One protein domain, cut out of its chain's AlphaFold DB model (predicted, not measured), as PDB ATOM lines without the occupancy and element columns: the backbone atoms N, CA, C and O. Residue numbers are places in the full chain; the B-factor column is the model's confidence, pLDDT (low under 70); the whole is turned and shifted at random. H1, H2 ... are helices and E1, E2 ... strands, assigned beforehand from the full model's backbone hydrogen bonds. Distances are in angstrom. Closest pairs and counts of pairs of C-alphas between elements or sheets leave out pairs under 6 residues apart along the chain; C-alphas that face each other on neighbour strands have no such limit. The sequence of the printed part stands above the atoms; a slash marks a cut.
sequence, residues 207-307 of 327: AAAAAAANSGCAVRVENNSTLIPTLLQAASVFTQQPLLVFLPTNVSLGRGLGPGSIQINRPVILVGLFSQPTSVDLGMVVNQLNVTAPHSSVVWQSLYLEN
ATOM      1  N   ALA A 207      41.625 -35.177  24.771       69.88
ATOM      2  CA  ALA A 207      41.019 -34.449  23.657       69.88
ATOM      3  C   ALA A 207      39.621 -33.911  24.008       69.88
ATOM      4  O   ALA A 207      39.321 -32.760  23.700       69.88
ATOM      5  N   ALA A 208      38.798 -34.706  24.702       66.62
ATOM      6  CA  ALA A 208      37.498 -34.261  25.201       66.62
ATOM      7  C   ALA A 208      37.646 -33.157  26.260       66.62
ATOM      8  O   ALA A 208      36.959 -32.148  26.171       66.62
ATOM      9  N   ALA A 209      38.607 -33.282  27.180       68.31
ATOM     10  CA  ALA A 209      38.905 -32.259  28.180       68.31
ATOM     11  C   ALA A 209      39.398 -30.948  27.540       68.31
ATOM     12  O   ALA A 209      39.014 -29.863  27.970       68.31
ATOM     13  N   ALA A 210      40.207 -31.025  26.477       67.56
ATOM     14  CA  ALA A 210      40.618 -29.854  25.701       67.56
ATOM     15  C   ALA A 210      39.435 -29.211  24.954       67.56
ATOM     16  O   ALA A 210      39.294 -27.990  24.959       67.56
ATOM     17  N   ALA A 211      38.549 -30.016  24.361       66.19
ATOM     18  CA  ALA A 211      37.326 -29.521  23.731       66.19
ATOM     19  C   ALA A 211      36.365 -28.887  24.756       66.19
ATOM     20  O   ALA A 211      35.801 -27.834  24.477       66.19
ATOM     21  N   ALA A 212      36.236 -29.469  25.951       63.97
ATOM     22  CA  ALA A 212      35.423 -28.949  27.049       63.97
ATOM     23  C   ALA A 212      36.015 -27.671  27.672       63.97
ATOM     24  O   ALA A 212      35.288 -26.757  28.060       63.97
ATOM     25  N   ALA A 213      37.347 -27.566  27.725       63.25
ATOM     26  CA  ALA A 213      38.012 -26.311  28.067       63.25
ATOM     27  C   ALA A 213      37.623 -25.214  27.060       63.25
ATOM     28  O   ALA A 213      37.235 -24.120  27.455       63.25
ATOM     29  N   ASN A 214      37.600 -25.543  25.766       61.72
ATOM     30  CA  ASN A 214      37.161 -24.617  24.720       61.72
ATOM     31  C   ASN A 214      35.638 -24.373  24.711       61.72
ATOM     32  O   ASN A 214      35.198 -23.343  24.205       61.72
ATOM     33  N   SER A 215      34.831 -25.279  25.276       61.72
ATOM     34  CA  SER A 215      33.374 -25.123  25.398       61.72
ATOM     35  C   SER A 215      32.959 -24.226  26.569       61.72
ATOM     36  O   SER A 215      31.769 -23.988  26.763       61.72
ATOM     37  N   GLY A 216      33.923 -23.723  27.349       66.38
ATOM     38  CA  GLY A 216      33.697 -22.653  28.315       66.38
ATOM     39  C   GLY A 216      33.191 -23.094  29.686       66.38
ATOM     40  O   GLY A 216      32.716 -22.233  30.416       66.38
ATOM     41  N   CYS A 217      33.302 -24.377  30.068       79.44
ATOM     42  CA  CYS A 217      33.040 -24.803  31.449       79.44
ATOM     43  C   CYS A 217      34.266 -25.412  32.137       79.44
ATOM     44  O   CYS A 217      34.617 -26.578  31.927       79.44
ATOM     45  N   ALA A 218      34.882 -24.630  33.023       85.31
ATOM     46  CA  ALA A 218      36.104 -25.001  33.728       85.31
ATOM     47  C   ALA A 218      35.876 -25.289  35.220       85.31
ATOM     48  O   ALA A 218      36.768 -25.076  36.034       85.31
ATOM     49  N   VAL A 219      34.686 -25.773  35.581       86.69
ATOM     50  CA  VAL A 219      34.331 -26.165  36.951       86.69
ATOM     51  C   VAL A 219      34.209 -27.684  37.035       86.69
ATOM     52  O   VAL A 219      33.647 -28.309  36.134       86.69
ATOM     53  N   ARG A 220      34.748 -28.282  38.098       86.25
ATOM     54  CA  ARG A 220      34.705 -29.722  38.383       86.25
ATOM     55  C   ARG A 220      34.458 -29.977  39.870       86.25
ATOM     56  O   ARG A 220      34.851 -29.166  40.706       86.25
ATOM     57  N   VAL A 221      33.818 -31.096  40.201       83.06
ATOM     58  CA  VAL A 221      33.649 -31.591  41.578       83.06
ATOM     59  C   VAL A 221      34.229 -32.992  41.634       83.06
ATOM     60  O   VAL A 221      33.826 -33.850  40.857       83.06
ATOM     61  N   GLU A 222      35.178 -33.217  42.532       84.50
ATOM     62  CA  GLU A 222      36.055 -34.382  42.494       84.50
ATOM     63  C   GLU A 222      36.113 -35.109  43.837       84.50
ATOM     64  O   GLU A 222      36.022 -34.489  44.893       84.50
ATOM     65  N   ASN A 223      36.298 -36.432  43.805       79.88
ATOM     66  CA  ASN A 223      36.669 -37.242  44.973       79.88
ATOM     67  C   ASN A 223      38.022 -37.909  44.747       79.88
ATOM     68  O   ASN A 223      38.695 -37.720  43.738       79.88
ATOM     69  N   ASN A 224      38.376 -38.770  45.693       80.94
ATOM     70  CA  ASN A 224      39.564 -39.596  45.662       80.94
ATOM     71  C   ASN A 224      39.721 -40.420  44.369       80.94
ATOM     72  O   ASN A 224      40.835 -40.607  43.897       80.94
ATOM     73  N   SER A 225      38.625 -40.915  43.787       80.31
ATOM     74  CA  SER A 225      38.673 -41.733  42.567       80.31
ATOM     75  C   SER A 225      38.769 -40.916  41.277       80.31
ATOM     76  O   SER A 225      39.253 -41.430  40.271       80.31
ATOM     77  N   THR A 226      38.337 -39.655  41.295       83.62
ATOM     78  CA  THR A 226      38.199 -38.843  40.081       83.62
ATOM     79  C   THR A 226      39.198 -37.692  39.981       83.62
ATOM     80  O   THR A 226      39.547 -37.287  38.874       83.62
ATOM     81  N   LEU A 227      39.768 -37.243  41.106       87.50
ATOM     82  CA  LEU A 227      40.731 -36.143  41.128       87.50
ATOM     83  C   LEU A 227      41.957 -36.421  40.251       87.50
ATOM     84  O   LEU A 227      42.323 -35.582  39.434       87.50
ATOM     85  N   ILE A 228      42.584 -37.594  40.387       88.38
ATOM     86  CA  ILE A 228      43.757 -37.945  39.574       88.38
ATOM     87  C   ILE A 228      43.425 -37.960  38.078       88.38
ATOM     88  O   ILE A 228      44.097 -37.236  37.341       88.38
ATOM     89  N   PRO A 229      42.394 -38.686  37.605       86.75
ATOM     90  CA  PRO A 229      41.939 -38.575  36.221       86.75
ATOM     91  C   PRO A 229      41.748 -37.124  35.754       86.75
ATOM     92  O   PRO A 229      42.280 -36.750  34.707       86.75
ATOM     93  N   THR A 230      41.088 -36.282  36.552       86.69
ATOM     94  CA  THR A 230      40.860 -34.870  36.218       86.69
ATOM     95  C   THR A 230      42.159 -34.076  36.109       86.69
ATOM     96  O   THR A 230      42.327 -33.304  35.162       86.69
ATOM     97  N   LEU A 231      43.123 -34.275  37.007       90.31
ATOM     98  CA  LEU A 231      44.422 -33.604  36.913       90.31
ATOM     99  C   LEU A 231      45.222 -34.089  35.692       90.31
ATOM    100  O   LEU A 231      45.810 -33.280  34.975       90.31
ATOM    101  N   LEU A 232      45.194 -35.388  35.388       88.50
ATOM    102  CA  LEU A 232      45.868 -35.941  34.208       88.50
ATOM    103  C   LEU A 232      45.278 -35.404  32.895       88.50
ATOM    104  O   LEU A 232      46.003 -35.204  31.918       88.50
ATOM    105  N   GLN A 233      43.969 -35.163  32.856       86.88
ATOM    106  CA  GLN A 233      43.252 -34.834  31.625       86.88
ATOM    107  C   GLN A 233      43.016 -33.335  31.462       86.88
ATOM    108  O   GLN A 233      43.412 -32.771  30.447       86.88
ATOM    109  N   ALA A 234      42.392 -32.690  32.447       87.81
ATOM    110  CA  ALA A 234      41.956 -31.300  32.363       87.81
ATOM    111  C   ALA A 234      43.053 -30.314  32.772       87.81
ATOM    112  O   ALA A 234      43.207 -29.276  32.122       87.81
ATOM    113  N   ALA A 235      43.839 -30.627  33.808       90.94
ATOM    114  CA  ALA A 235      44.933 -29.752  34.227       90.94
ATOM    115  C   ALA A 235      46.138 -29.809  33.272       90.94
ATOM    116  O   ALA A 235      46.867 -28.826  33.169       90.94
ATOM    117  N   SER A 236      46.306 -30.897  32.510       90.81
ATOM    118  CA  SER A 236      47.381 -31.024  31.512       90.81
ATOM    119  C   SER A 236      47.095 -30.318  30.179       90.81
ATOM    120  O   SER A 236      47.949 -30.319  29.282       90.81
ATOM    121  N   VAL A 237      45.915 -29.705  30.030       89.88
ATOM    122  CA  VAL A 237      45.577 -28.841  28.892       89.88
ATOM    123  C   VAL A 237      46.336 -27.524  29.025       89.88
ATOM    124  O   VAL A 237      46.232 -26.848  30.044       89.88
ATOM    125  N   PHE A 238      47.076 -27.148  27.983       91.75
ATOM    126  CA  PHE A 238      47.798 -25.880  27.941       91.75
ATOM    127  C   PHE A 238      46.844 -24.723  27.619       91.75
ATOM    128  O   PHE A 238      46.386 -24.594  26.484       91.75
ATOM    129  N   THR A 239      46.509 -23.909  28.621       89.50
ATOM    130  CA  THR A 239      45.604 -22.757  28.475       89.50
ATOM    131  C   THR A 239      45.771 -21.766  29.630       89.50
ATOM    132  O   THR A 239      46.148 -22.140  30.737       89.50
ATOM    133  N   GLN A 240      45.457 -20.490  29.391       91.38
ATOM    134  CA  GLN A 240      45.401 -19.464  30.441       91.38
ATOM    135  C   GLN A 240      44.121 -19.537  31.276       91.38
ATOM    136  O   GLN A 240      44.065 -18.952  32.355       91.38
ATOM    137  N   GLN A 241      43.090 -20.234  30.793       90.25
ATOM    138  CA  GLN A 241      41.827 -20.349  31.506       90.25
ATOM    139  C   GLN A 241      42.030 -21.166  32.795       90.25
ATOM    140  O   GLN A 241      42.453 -22.322  32.710       90.25
ATOM    141  N   PRO A 242      41.698 -20.644  33.983       93.56
ATOM    142  CA  PRO A 242      41.751 -21.425  35.214       93.56
ATOM    143  C   PRO A 242      40.788 -22.617  35.216       93.56
ATOM    144  O   PRO A 242      39.718 -22.547  34.620       93.56
ATOM    145  N   LEU A 243      41.170 -23.703  35.886       92.69
ATOM    146  CA  LEU A 243      40.326 -24.853  36.216       92.69
ATOM    147  C   LEU A 243      39.973 -24.796  37.709       92.69
ATOM    148  O   LEU A 243      40.870 -24.837  38.548       92.69
ATOM    149  N   LEU A 244      38.686 -24.722  38.042       94.06
ATOM    150  CA  LEU A 244      38.176 -24.807  39.409       94.06
ATOM    151  C   LEU A 244      37.782 -26.247  39.736       94.06
ATOM    152  O   LEU A 244      36.975 -26.848  39.030       94.06
ATOM    153  N   VAL A 245      38.313 -26.777  40.831       92.88
ATOM    154  CA  VAL A 245      38.094 -28.150  41.284       92.88
ATOM    155  C   VAL A 245      37.622 -28.135  42.735       92.88
ATOM    156  O   VAL A 245      38.380 -27.783  43.635       92.88
ATOM    157  N   PHE A 246      36.376 -28.533  42.976       89.00
ATOM    158  CA  PHE A 246      35.844 -28.703  44.325       89.00
ATOM    159  C   PHE A 246      36.156 -30.081  44.883       89.00
ATOM    160  O   PHE A 246      35.913 -31.087  44.223       89.00
ATOM    161  N   LEU A 247      36.574 -30.110  46.140       88.06
ATOM    162  CA  LEU A 247      36.818 -31.307  46.926       88.06
ATOM    163  C   LEU A 247      35.845 -31.280  48.112       88.06
ATOM    164  O   LEU A 247      36.103 -30.594  49.097       88.06
ATOM    165  N   PRO A 248      34.683 -31.950  48.022       80.31
ATOM    166  CA  PRO A 248      33.710 -31.971  49.112       80.31
ATOM    167  C   PRO A 248      34.121 -32.922  50.248       80.31
ATOM    168  O   PRO A 248      33.489 -32.930  51.298       80.31
ATOM    169  N   THR A 249      35.145 -33.750  50.030       79.88
ATOM    170  CA  THR A 249      35.648 -34.747  50.976       79.88
ATOM    171  C   THR A 249      37.166 -34.816  50.906       79.88
ATOM    172  O   THR A 249      37.758 -34.385  49.915       79.88
ATOM    173  N   ASN A 250      37.791 -35.427  51.914       82.50
ATOM    174  CA  ASN A 250      39.223 -35.709  51.882       82.50
ATOM    175  C   ASN A 250      39.582 -36.579  50.673       82.50
ATOM    176  O   ASN A 250      38.826 -37.475  50.281       82.50
ATOM    177  N   VAL A 251      40.746 -36.315  50.095       83.56
ATOM    178  CA  VAL A 251      41.251 -37.007  48.907       83.56
ATOM    179  C   VAL A 251      42.734 -37.299  49.064       83.56
ATOM    180  O   VAL A 251      43.452 -36.571  49.741       83.56
ATOM    181  N   SER A 252      43.200 -38.355  48.413       82.81
ATOM    182  CA  SER A 252      44.612 -38.668  48.263       82.81
ATOM    183  C   SER A 252      44.969 -38.614  46.779       82.81
ATOM    184  O   SER A 252      44.262 -39.179  45.943       82.81
ATOM    185  N   LEU A 253      46.075 -37.956  46.433       77.69
ATOM    186  CA  LEU A 253      46.659 -38.042  45.090       77.69
ATOM    187  C   LEU A 253      47.333 -39.413  44.849       77.69
ATOM    188  O   LEU A 253      47.734 -39.724  43.728       77.69
ATOM    189  N   GLY A 254      47.359 -40.270  45.876       68.25
ATOM    190  CA  GLY A 254      47.667 -41.690  45.782       68.25
ATOM    191  C   GLY A 254      49.157 -42.014  45.693       68.25
ATOM    192  O   GLY A 254      50.001 -41.182  45.383       68.25
ATOM    193  N   ARG A 255      49.473 -43.290  45.946       63.78
ATOM    194  CA  ARG A 255      50.804 -43.884  45.749       63.78
ATOM    195  C   ARG A 255      50.851 -44.597  44.396       63.78
ATOM    196  O   ARG A 255      49.859 -45.182  43.974       63.78
ATOM    197  N   GLY A 256      52.014 -44.615  43.745       64.75
ATOM    198  CA  GLY A 256      52.241 -45.425  42.537       64.75
ATOM    199  C   GLY A 256      52.108 -44.694  41.198       64.75
ATOM    200  O   GLY A 256      52.208 -45.336  40.155       64.75
ATOM    201  N   LEU A 257      51.939 -43.368  41.195       76.19
ATOM    202  CA  LEU A 257      52.127 -42.580  39.976       76.19
ATOM    203  C   LEU A 257      53.618 -42.529  39.601       76.19
ATOM    204  O   LEU A 257      54.492 -42.414  40.462       76.19
ATOM    205  N   GLY A 258      53.934 -42.612  38.311       76.94
ATOM    206  CA  GLY A 258      55.305 -42.408  37.839       76.94
ATOM    207  C   GLY A 258      55.739 -40.938  37.975       76.94
ATOM    208  O   GLY A 258      54.882 -40.048  38.034       76.94
ATOM    209  N   PRO A 259      57.047 -40.635  37.982       74.88
ATOM    210  CA  PRO A 259      57.530 -39.262  37.853       74.88
ATOM    211  C   PRO A 259      56.915 -38.560  36.631       74.88
ATOM    212  O   PRO A 259      56.787 -39.151  35.561       74.88
ATOM    213  N   GLY A 260      56.513 -37.303  36.797       76.06
ATOM    214  CA  GLY A 260      55.911 -36.473  35.757       76.06
ATOM    215  C   GLY A 260      54.492 -36.871  35.351       76.06
ATOM    216  O   GLY A 260      54.002 -36.345  34.353       76.06
ATOM    217  N   SER A 261      53.839 -37.779  36.092       85.00
ATOM    218  CA  SER A 261      52.486 -38.236  35.755       85.00
ATOM    219  C   SER A 261      51.488 -37.084  35.767       85.00
ATOM    220  O   SER A 261      50.740 -36.925  34.809       85.00
ATOM    221  N   ILE A 262      51.495 -36.253  36.814       88.81
ATOM    222  CA  ILE A 262      50.576 -35.121  36.922       88.81
ATOM    223  C   ILE A 262      51.239 -33.884  36.324       88.81
ATOM    224  O   ILE A 262      52.161 -33.313  36.904       88.81
ATOM    225  N   GLN A 263      50.744 -33.451  35.167       91.75
ATOM    226  CA  GLN A 263      51.176 -32.222  34.509       91.75
ATOM    227  C   GLN A 263      50.118 -31.141  34.684       91.75
ATOM    228  O   GLN A 263      48.986 -31.300  34.230       91.75
ATOM    229  N   ILE A 264      50.500 -30.029  35.304       93.94
ATOM    230  CA  ILE A 264      49.673 -28.836  35.422       93.94
ATOM    231  C   ILE A 264      50.167 -27.831  34.386       93.94
ATOM    232  O   ILE A 264      51.234 -27.245  34.541       93.94
ATOM    233  N   ASN A 265      49.385 -27.639  33.327       94.56
ATOM    234  CA  ASN A 265      49.705 -26.775  32.188       94.56
ATOM    235  C   ASN A 265      48.768 -25.557  32.072       94.56
ATOM    236  O   ASN A 265      48.795 -24.841  31.072       94.56
ATOM    237  N   ARG A 266      47.939 -25.326  33.093       93.56
ATOM    238  CA  ARG A 266      47.015 -24.192  33.243       93.56
ATOM    239  C   ARG A 266      46.896 -23.808  34.722       93.56
ATOM    240  O   ARG A 266      47.310 -24.605  35.567       93.56
ATOM    241  N   PRO A 267      46.308 -22.654  35.078       96.31
ATOM    242  CA  PRO A 267      45.975 -22.371  36.470       96.31
ATOM    243  C   PRO A 267      44.947 -23.384  36.996       96.31
ATOM    244  O   PRO A 267      43.935 -23.635  36.340       96.31
ATOM    245  N   VAL A 268      45.178 -23.951  38.177       96.00
ATOM    246  CA  VAL A 268      44.266 -24.881  38.857       96.00
ATOM    247  C   VAL A 268      43.967 -24.354  40.255       96.00
ATOM    248  O   VAL A 268      44.876 -24.001  41.001       96.00
ATOM    249  N   ILE A 269      42.689 -24.309  40.617       96.75
ATOM    250  CA  ILE A 269      42.210 -23.866  41.925       96.75
ATOM    251  C   ILE A 269      41.492 -25.047  42.569       96.75
ATOM    252  O   ILE A 269      40.401 -25.422  42.142       96.75
ATOM    253  N   LEU A 270      42.113 -25.634  43.586       95.94
ATOM    254  CA  LEU A 270      41.549 -26.709  44.395       95.94
ATOM    255  C   LEU A 270      40.866 -26.081  45.608       95.94
ATOM    256  O   LEU A 270      41.495 -25.346  46.372       95.94
ATOM    257  N   VAL A 271      39.572 -26.347  45.766       94.31
ATOM    258  CA  VAL A 271      38.723 -25.741  46.794       94.31
ATOM    259  C   VAL A 271      38.123 -26.825  47.672       94.31
ATOM    260  O   VAL A 271      37.321 -27.629  47.201       94.31
ATOM    261  N   GLY A 272      38.493 -26.822  48.948       88.88
ATOM    262  CA  GLY A 272      37.829 -27.601  49.988       88.88
ATOM    263  C   GLY A 272      36.669 -26.847  50.627       88.88
ATOM    264  O   GLY A 272      36.309 -25.740  50.213       88.88
ATOM    265  N   LEU A 273      36.098 -27.437  51.671       83.19
ATOM    266  CA  LEU A 273      35.075 -26.786  52.483       83.19
ATOM    267  C   LEU A 273      35.726 -25.834  53.500       83.19
ATOM    268  O   LEU A 273      36.707 -26.161  54.158       83.19
ATOM    269  N   PHE A 274      35.191 -24.624  53.629       87.75
ATOM    270  CA  PHE A 274      35.583 -23.659  54.655       87.75
ATOM    271  C   PHE A 274      34.982 -24.009  56.020       87.75
ATOM    272  O   PHE A 274      35.639 -23.847  57.045       87.75
ATOM    273  N   SER A 275      33.737 -24.487  56.030       81.31
ATOM    274  CA  SER A 275      33.001 -24.900  57.232       81.31
ATOM    275  C   SER A 275      33.523 -26.201  57.845       81.31
ATOM    276  O   SER A 275      33.328 -26.438  59.036       81.31
ATOM    277  N   GLN A 276      34.207 -27.035  57.055       79.75
ATOM    278  CA  GLN A 276      34.701 -28.337  57.485       79.75
ATOM    279  C   GLN A 276      36.121 -28.589  56.969       79.75
ATOM    280  O   GLN A 276      36.361 -28.443  55.770       79.75
ATOM    281  N   PRO A 277      37.055 -29.050  57.823       81.44
ATOM    282  CA  PRO A 277      38.374 -29.463  57.372       81.44
ATOM    283  C   PRO A 277      38.291 -30.464  56.220       81.44
ATOM    284  O   PRO A 277      37.726 -31.546  56.364       81.44
ATOM    285  N   THR A 278      38.864 -30.081  55.085       80.38
ATOM    286  CA  THR A 278      39.045 -30.946  53.920       80.38
ATOM    287  C   THR A 278      40.540 -31.097  53.699       80.38
ATOM    288  O   THR A 278      41.237 -30.091  53.559       80.38
ATOM    289  N   SER A 279      41.053 -32.324  53.696       85.00
ATOM    290  CA  SER A 279      42.473 -32.593  53.480       85.00
ATOM    291  C   SER A 279      42.758 -33.196  52.109       85.00
ATOM    292  O   SER A 279      41.966 -33.964  51.554       85.00
ATOM    293  N   VAL A 280      43.911 -32.824  51.557       85.88
ATOM    294  CA  VAL A 280      44.524 -33.494  50.413       85.88
ATOM    295  C   VAL A 280      45.805 -34.144  50.892       85.88
ATOM    296  O   VAL A 280      46.783 -33.455  51.178       85.88
ATOM    297  N   ASP A 281      45.793 -35.469  50.955       84.94
ATOM    298  CA  ASP A 281      47.012 -36.250  51.075       84.94
ATOM    299  C   ASP A 281      47.696 -36.287  49.710       84.94
ATOM    300  O   ASP A 281      47.196 -36.877  48.755       84.94
ATOM    301  N   LEU A 282      48.853 -35.651  49.592       81.19
ATOM    302  CA  LEU A 282      49.597 -35.684  48.345       81.19
ATOM    303  C   LEU A 282      50.074 -37.105  48.031       81.19
ATOM    304  O   LEU A 282      50.211 -37.420  46.861       81.19
ATOM    305  N   GLY A 283      50.327 -37.974  49.019       74.81
ATOM    306  CA  GLY A 283      50.748 -39.360  48.769       74.81
ATOM    307  C   GLY A 283      51.945 -39.503  47.812       74.81
ATOM    308  O   GLY A 283      52.199 -40.592  47.290       74.81
ATOM    309  N   MET A 284      52.681 -38.410  47.588       72.88
ATOM    310  CA  MET A 284      53.472 -38.216  46.384       72.88
ATOM    311  C   MET A 284      54.912 -38.690  46.575       72.88
ATOM    312  O   MET A 284      55.563 -38.392  47.576       72.88
ATOM    313  N   VAL A 285      55.434 -39.366  45.555       72.00
ATOM    314  CA  VAL A 285      56.870 -39.614  45.358       72.00
ATOM    315  C   VAL A 285      57.472 -38.448  44.554       72.00
ATOM    316  O   VAL A 285      56.756 -37.660  43.928       72.00
ATOM    317  N   VAL A 286      58.798 -38.315  44.579       72.06
ATOM    318  CA  VAL A 286      59.562 -37.260  43.893       72.06
ATOM    319  C   VAL A 286      59.105 -37.041  42.449       72.06
ATOM    320  O   VAL A 286      58.898 -37.985  41.687       72.06
ATOM    321  N   ASN A 287      59.010 -35.766  42.064       72.31
ATOM    322  CA  ASN A 287      58.730 -35.306  40.703       72.31
ATOM    323  C   ASN A 287      57.396 -35.780  40.105       72.31
ATOM    324  O   ASN A 287      57.229 -35.703  38.892       72.31
ATOM    325  N   GLN A 288      56.429 -36.257  40.896       79.88
ATOM    326  CA  GLN A 288      55.129 -36.698  40.366       79.88
ATOM    327  C   GLN A 288      54.212 -35.552  39.908       79.88
ATOM    328  O   GLN A 288      53.450 -35.742  38.959       79.88
ATOM    329  N   LEU A 289      54.294 -34.384  40.554       85.50
ATOM    330  CA  LEU A 289      53.552 -33.172  40.199       85.50
ATOM    331  C   LEU A 289      54.484 -32.185  39.502       85.50
ATOM    332  O   LEU A 289      55.446 -31.705  40.099       85.50
ATOM    333  N   ASN A 290      54.181 -31.865  38.248       87.06
ATOM    334  CA  ASN A 290      54.939 -30.921  37.447       87.06
ATOM    335  C   ASN A 290      54.106 -29.660  37.171       87.06
ATOM    336  O   ASN A 290      53.062 -29.736  36.525       87.06
ATOM    337  N   VAL A 291      54.587 -28.508  37.646       89.00
ATOM    338  CA  VAL A 291      53.945 -27.186  37.512       89.00
ATOM    339  C   VAL A 291      54.951 -26.216  36.884       89.00
ATOM    340  O   VAL A 291      55.412 -25.274  37.522       89.00
ATOM    341  N   THR A 292      55.393 -26.517  35.662       85.19
ATOM    342  CA  THR A 292      56.483 -25.777  34.987       85.19
ATOM    343  C   THR A 292      56.072 -25.110  33.678       85.19
ATOM    344  O   THR A 292      56.884 -24.413  33.069       85.19
ATOM    345  N   ALA A 293      54.835 -25.295  33.219       85.88
ATOM    346  CA  ALA A 293      54.393 -24.698  31.968       85.88
ATOM    347  C   ALA A 293      54.139 -23.185  32.114       85.88
ATOM    348  O   ALA A 293      53.801 -22.698  33.196       85.88
ATOM    349  N   PRO A 294      54.203 -22.417  31.015       84.19
ATOM    350  CA  PRO A 294      53.702 -21.050  31.012       84.19
ATOM    351  C   PRO A 294      52.258 -21.005  31.535       84.19
ATOM    352  O   PRO A 294      51.409 -21.758  31.067       84.19
ATOM    353  N   HIS A 295      51.990 -20.132  32.510       86.56
ATOM    354  CA  HIS A 295      50.690 -19.975  33.188       86.56
ATOM    355  C   HIS A 295      50.284 -21.098  34.155       86.56
ATOM    356  O   HIS A 295      49.219 -20.996  34.764       86.56
ATOM    357  N   SER A 296      51.098 -22.141  34.347       91.19
ATOM    358  CA  SER A 296      50.785 -23.170  35.337       91.19
ATOM    359  C   SER A 296      50.860 -22.603  36.749       91.19
ATOM    360  O   SER A 296      51.866 -22.009  37.137       91.19
ATOM    361  N   SER A 297      49.808 -22.812  37.530       95.56
ATOM    362  CA  SER A 297      49.785 -22.501  38.955       95.56
ATOM    363  C   SER A 297      48.807 -23.426  39.662       95.56
ATOM    364  O   SER A 297      47.856 -23.917  39.053       95.56
ATOM    365  N   VAL A 298      49.046 -23.675  40.947       94.31
ATOM    366  CA  VAL A 298      48.116 -24.417  41.799       94.31
ATOM    367  C   VAL A 298      47.792 -23.553  43.005       94.31
ATOM    368  O   VAL A 298      48.686 -23.135  43.741       94.31
ATOM    369  N   VAL A 299      46.508 -23.280  43.194       95.50
ATOM    370  CA  VAL A 299      45.971 -22.593  44.363       95.50
ATOM    371  C   VAL A 299      45.216 -23.611  45.200       95.50
ATOM    372  O   VAL A 299      44.326 -24.293  44.698       95.50
ATOM    373  N   TRP A 300      45.550 -23.673  46.483       94.38
ATOM    374  CA  TRP A 300      44.845 -24.473  47.476       94.38
ATOM    375  C   TRP A 300      44.025 -23.530  48.351       94.38
ATOM    376  O   TRP A 300      44.581 -22.642  48.998       94.38
ATOM    377  N   GLN A 301      42.706 -23.692  48.357       94.25
ATOM    378  CA  GLN A 301      41.798 -22.855  49.131       94.25
ATOM    379  C   GLN A 301      40.958 -23.720  50.065       94.25
ATOM    380  O   GLN A 301      40.285 -24.639  49.609       94.25
ATOM    381  N   SER A 302      40.953 -23.388  51.359       91.50
ATOM    382  CA  SER A 302      40.213 -24.146  52.382       91.50
ATOM    383  C   SER A 302      40.598 -25.634  52.410       91.50
ATOM    384  O   SER A 302      39.745 -26.503  52.558       91.50
ATOM    385  N   LEU A 303      41.888 -25.929  52.216       90.12
ATOM    386  CA  LEU A 303      42.427 -27.288  52.195       90.12
ATOM    387  C   LEU A 303      43.589 -27.421  53.177       90.12
ATOM    388  O   LEU A 303      44.458 -26.550  53.244       90.12
ATOM    389  N   TYR A 304      43.615 -28.541  53.890       87.12
ATOM    390  CA  TYR A 304      44.773 -29.000  54.642       87.12
ATOM    391  C   TYR A 304      45.642 -29.852  53.721       87.12
ATOM    392  O   TYR A 304      45.159 -30.804  53.112       87.12
ATOM    393  N   LEU A 305      46.919 -29.499  53.593       88.00
ATOM    394  CA  LEU A 305      47.870 -30.295  52.824       88.00
ATOM    395  C   LEU A 305      48.537 -31.290  53.758       88.00
ATOM    396  O   LEU A 305      49.219 -30.904  54.706       88.00
ATOM    397  N   GLU A 306      48.341 -32.566  53.469       80.00
ATOM    398  CA  GLU A 306      48.964 -33.673  54.175       80.00
ATOM    399  C   GLU A 306      49.900 -34.403  53.209       80.00
ATOM    400  O   GLU A 306      49.696 -34.414  51.994       80.00
ATOM    401  N   ASN A 307      50.963 -35.003  53.732       75.38
ATOM    402  CA  ASN A 307      51.788 -35.919  52.956       75.38
ATOM    403  C   ASN A 307      52.005 -37.189  53.772       75.38
ATOM    404  O   ASN A 307      52.892 -37.247  54.621       75.38
TER     405      ASN A 307
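This is residues 207 to 307 of the 327 residues of an uncharacterized protein of Scenedesmus sp. NREL 46B-D3 (UniProt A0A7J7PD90). What is the shape? Little regular structure: a parallel sheet, E1 E2 E3 E5, with H2 over one face, H1 at one end of H2, and a small parallel sheet, E4 E6. How is it built? The 101 printed residues run H1 E1 H2 E2 E3 E4 E5 E6, class mixed, compact, with radius of gyration of the C-alphas 12.8 A and spans 33 by 31 by 22 A.

Where are the helices? H1 is residues 207 to 214, from (41.019, -34.449, 23.657), and H2 227 to 235. And the strands? E1 is 219 to 221, E2 243 to 246, E3 267 to 271, 13.1 A long, E4 279 to 281, E5 297 to 301, 12.9 A, and E6 304 to 306, ending at (48.964, -33.673, 54.175).

Which atoms pair? Within hydrogen-bond range are N 220 and O 244, N 245 and O 269, N 270 and O 299, each 2.8 A, and, for E4 and E6, N 280 and O 304, 2.8 A. Where are the helices? H2 is on the sheet, over E2, height 9.5 A; E1, H2, E2 form a strand-helix-strand unit, parallel neighbours joined through a helix, its crossover right-handed. H1 touches H2, C-alphas of Ala 209 and Ala 234 closest at 5.3 A. Every O i to N i+4 pair is within range in H1, 4 of 5 in H2.

Any cut? The printed part has no cut; links E2 to E3 and E4 to E5 are long. Where is confidence low? Residues 207 to 216 and 254 to 256 have pLDDT under 70.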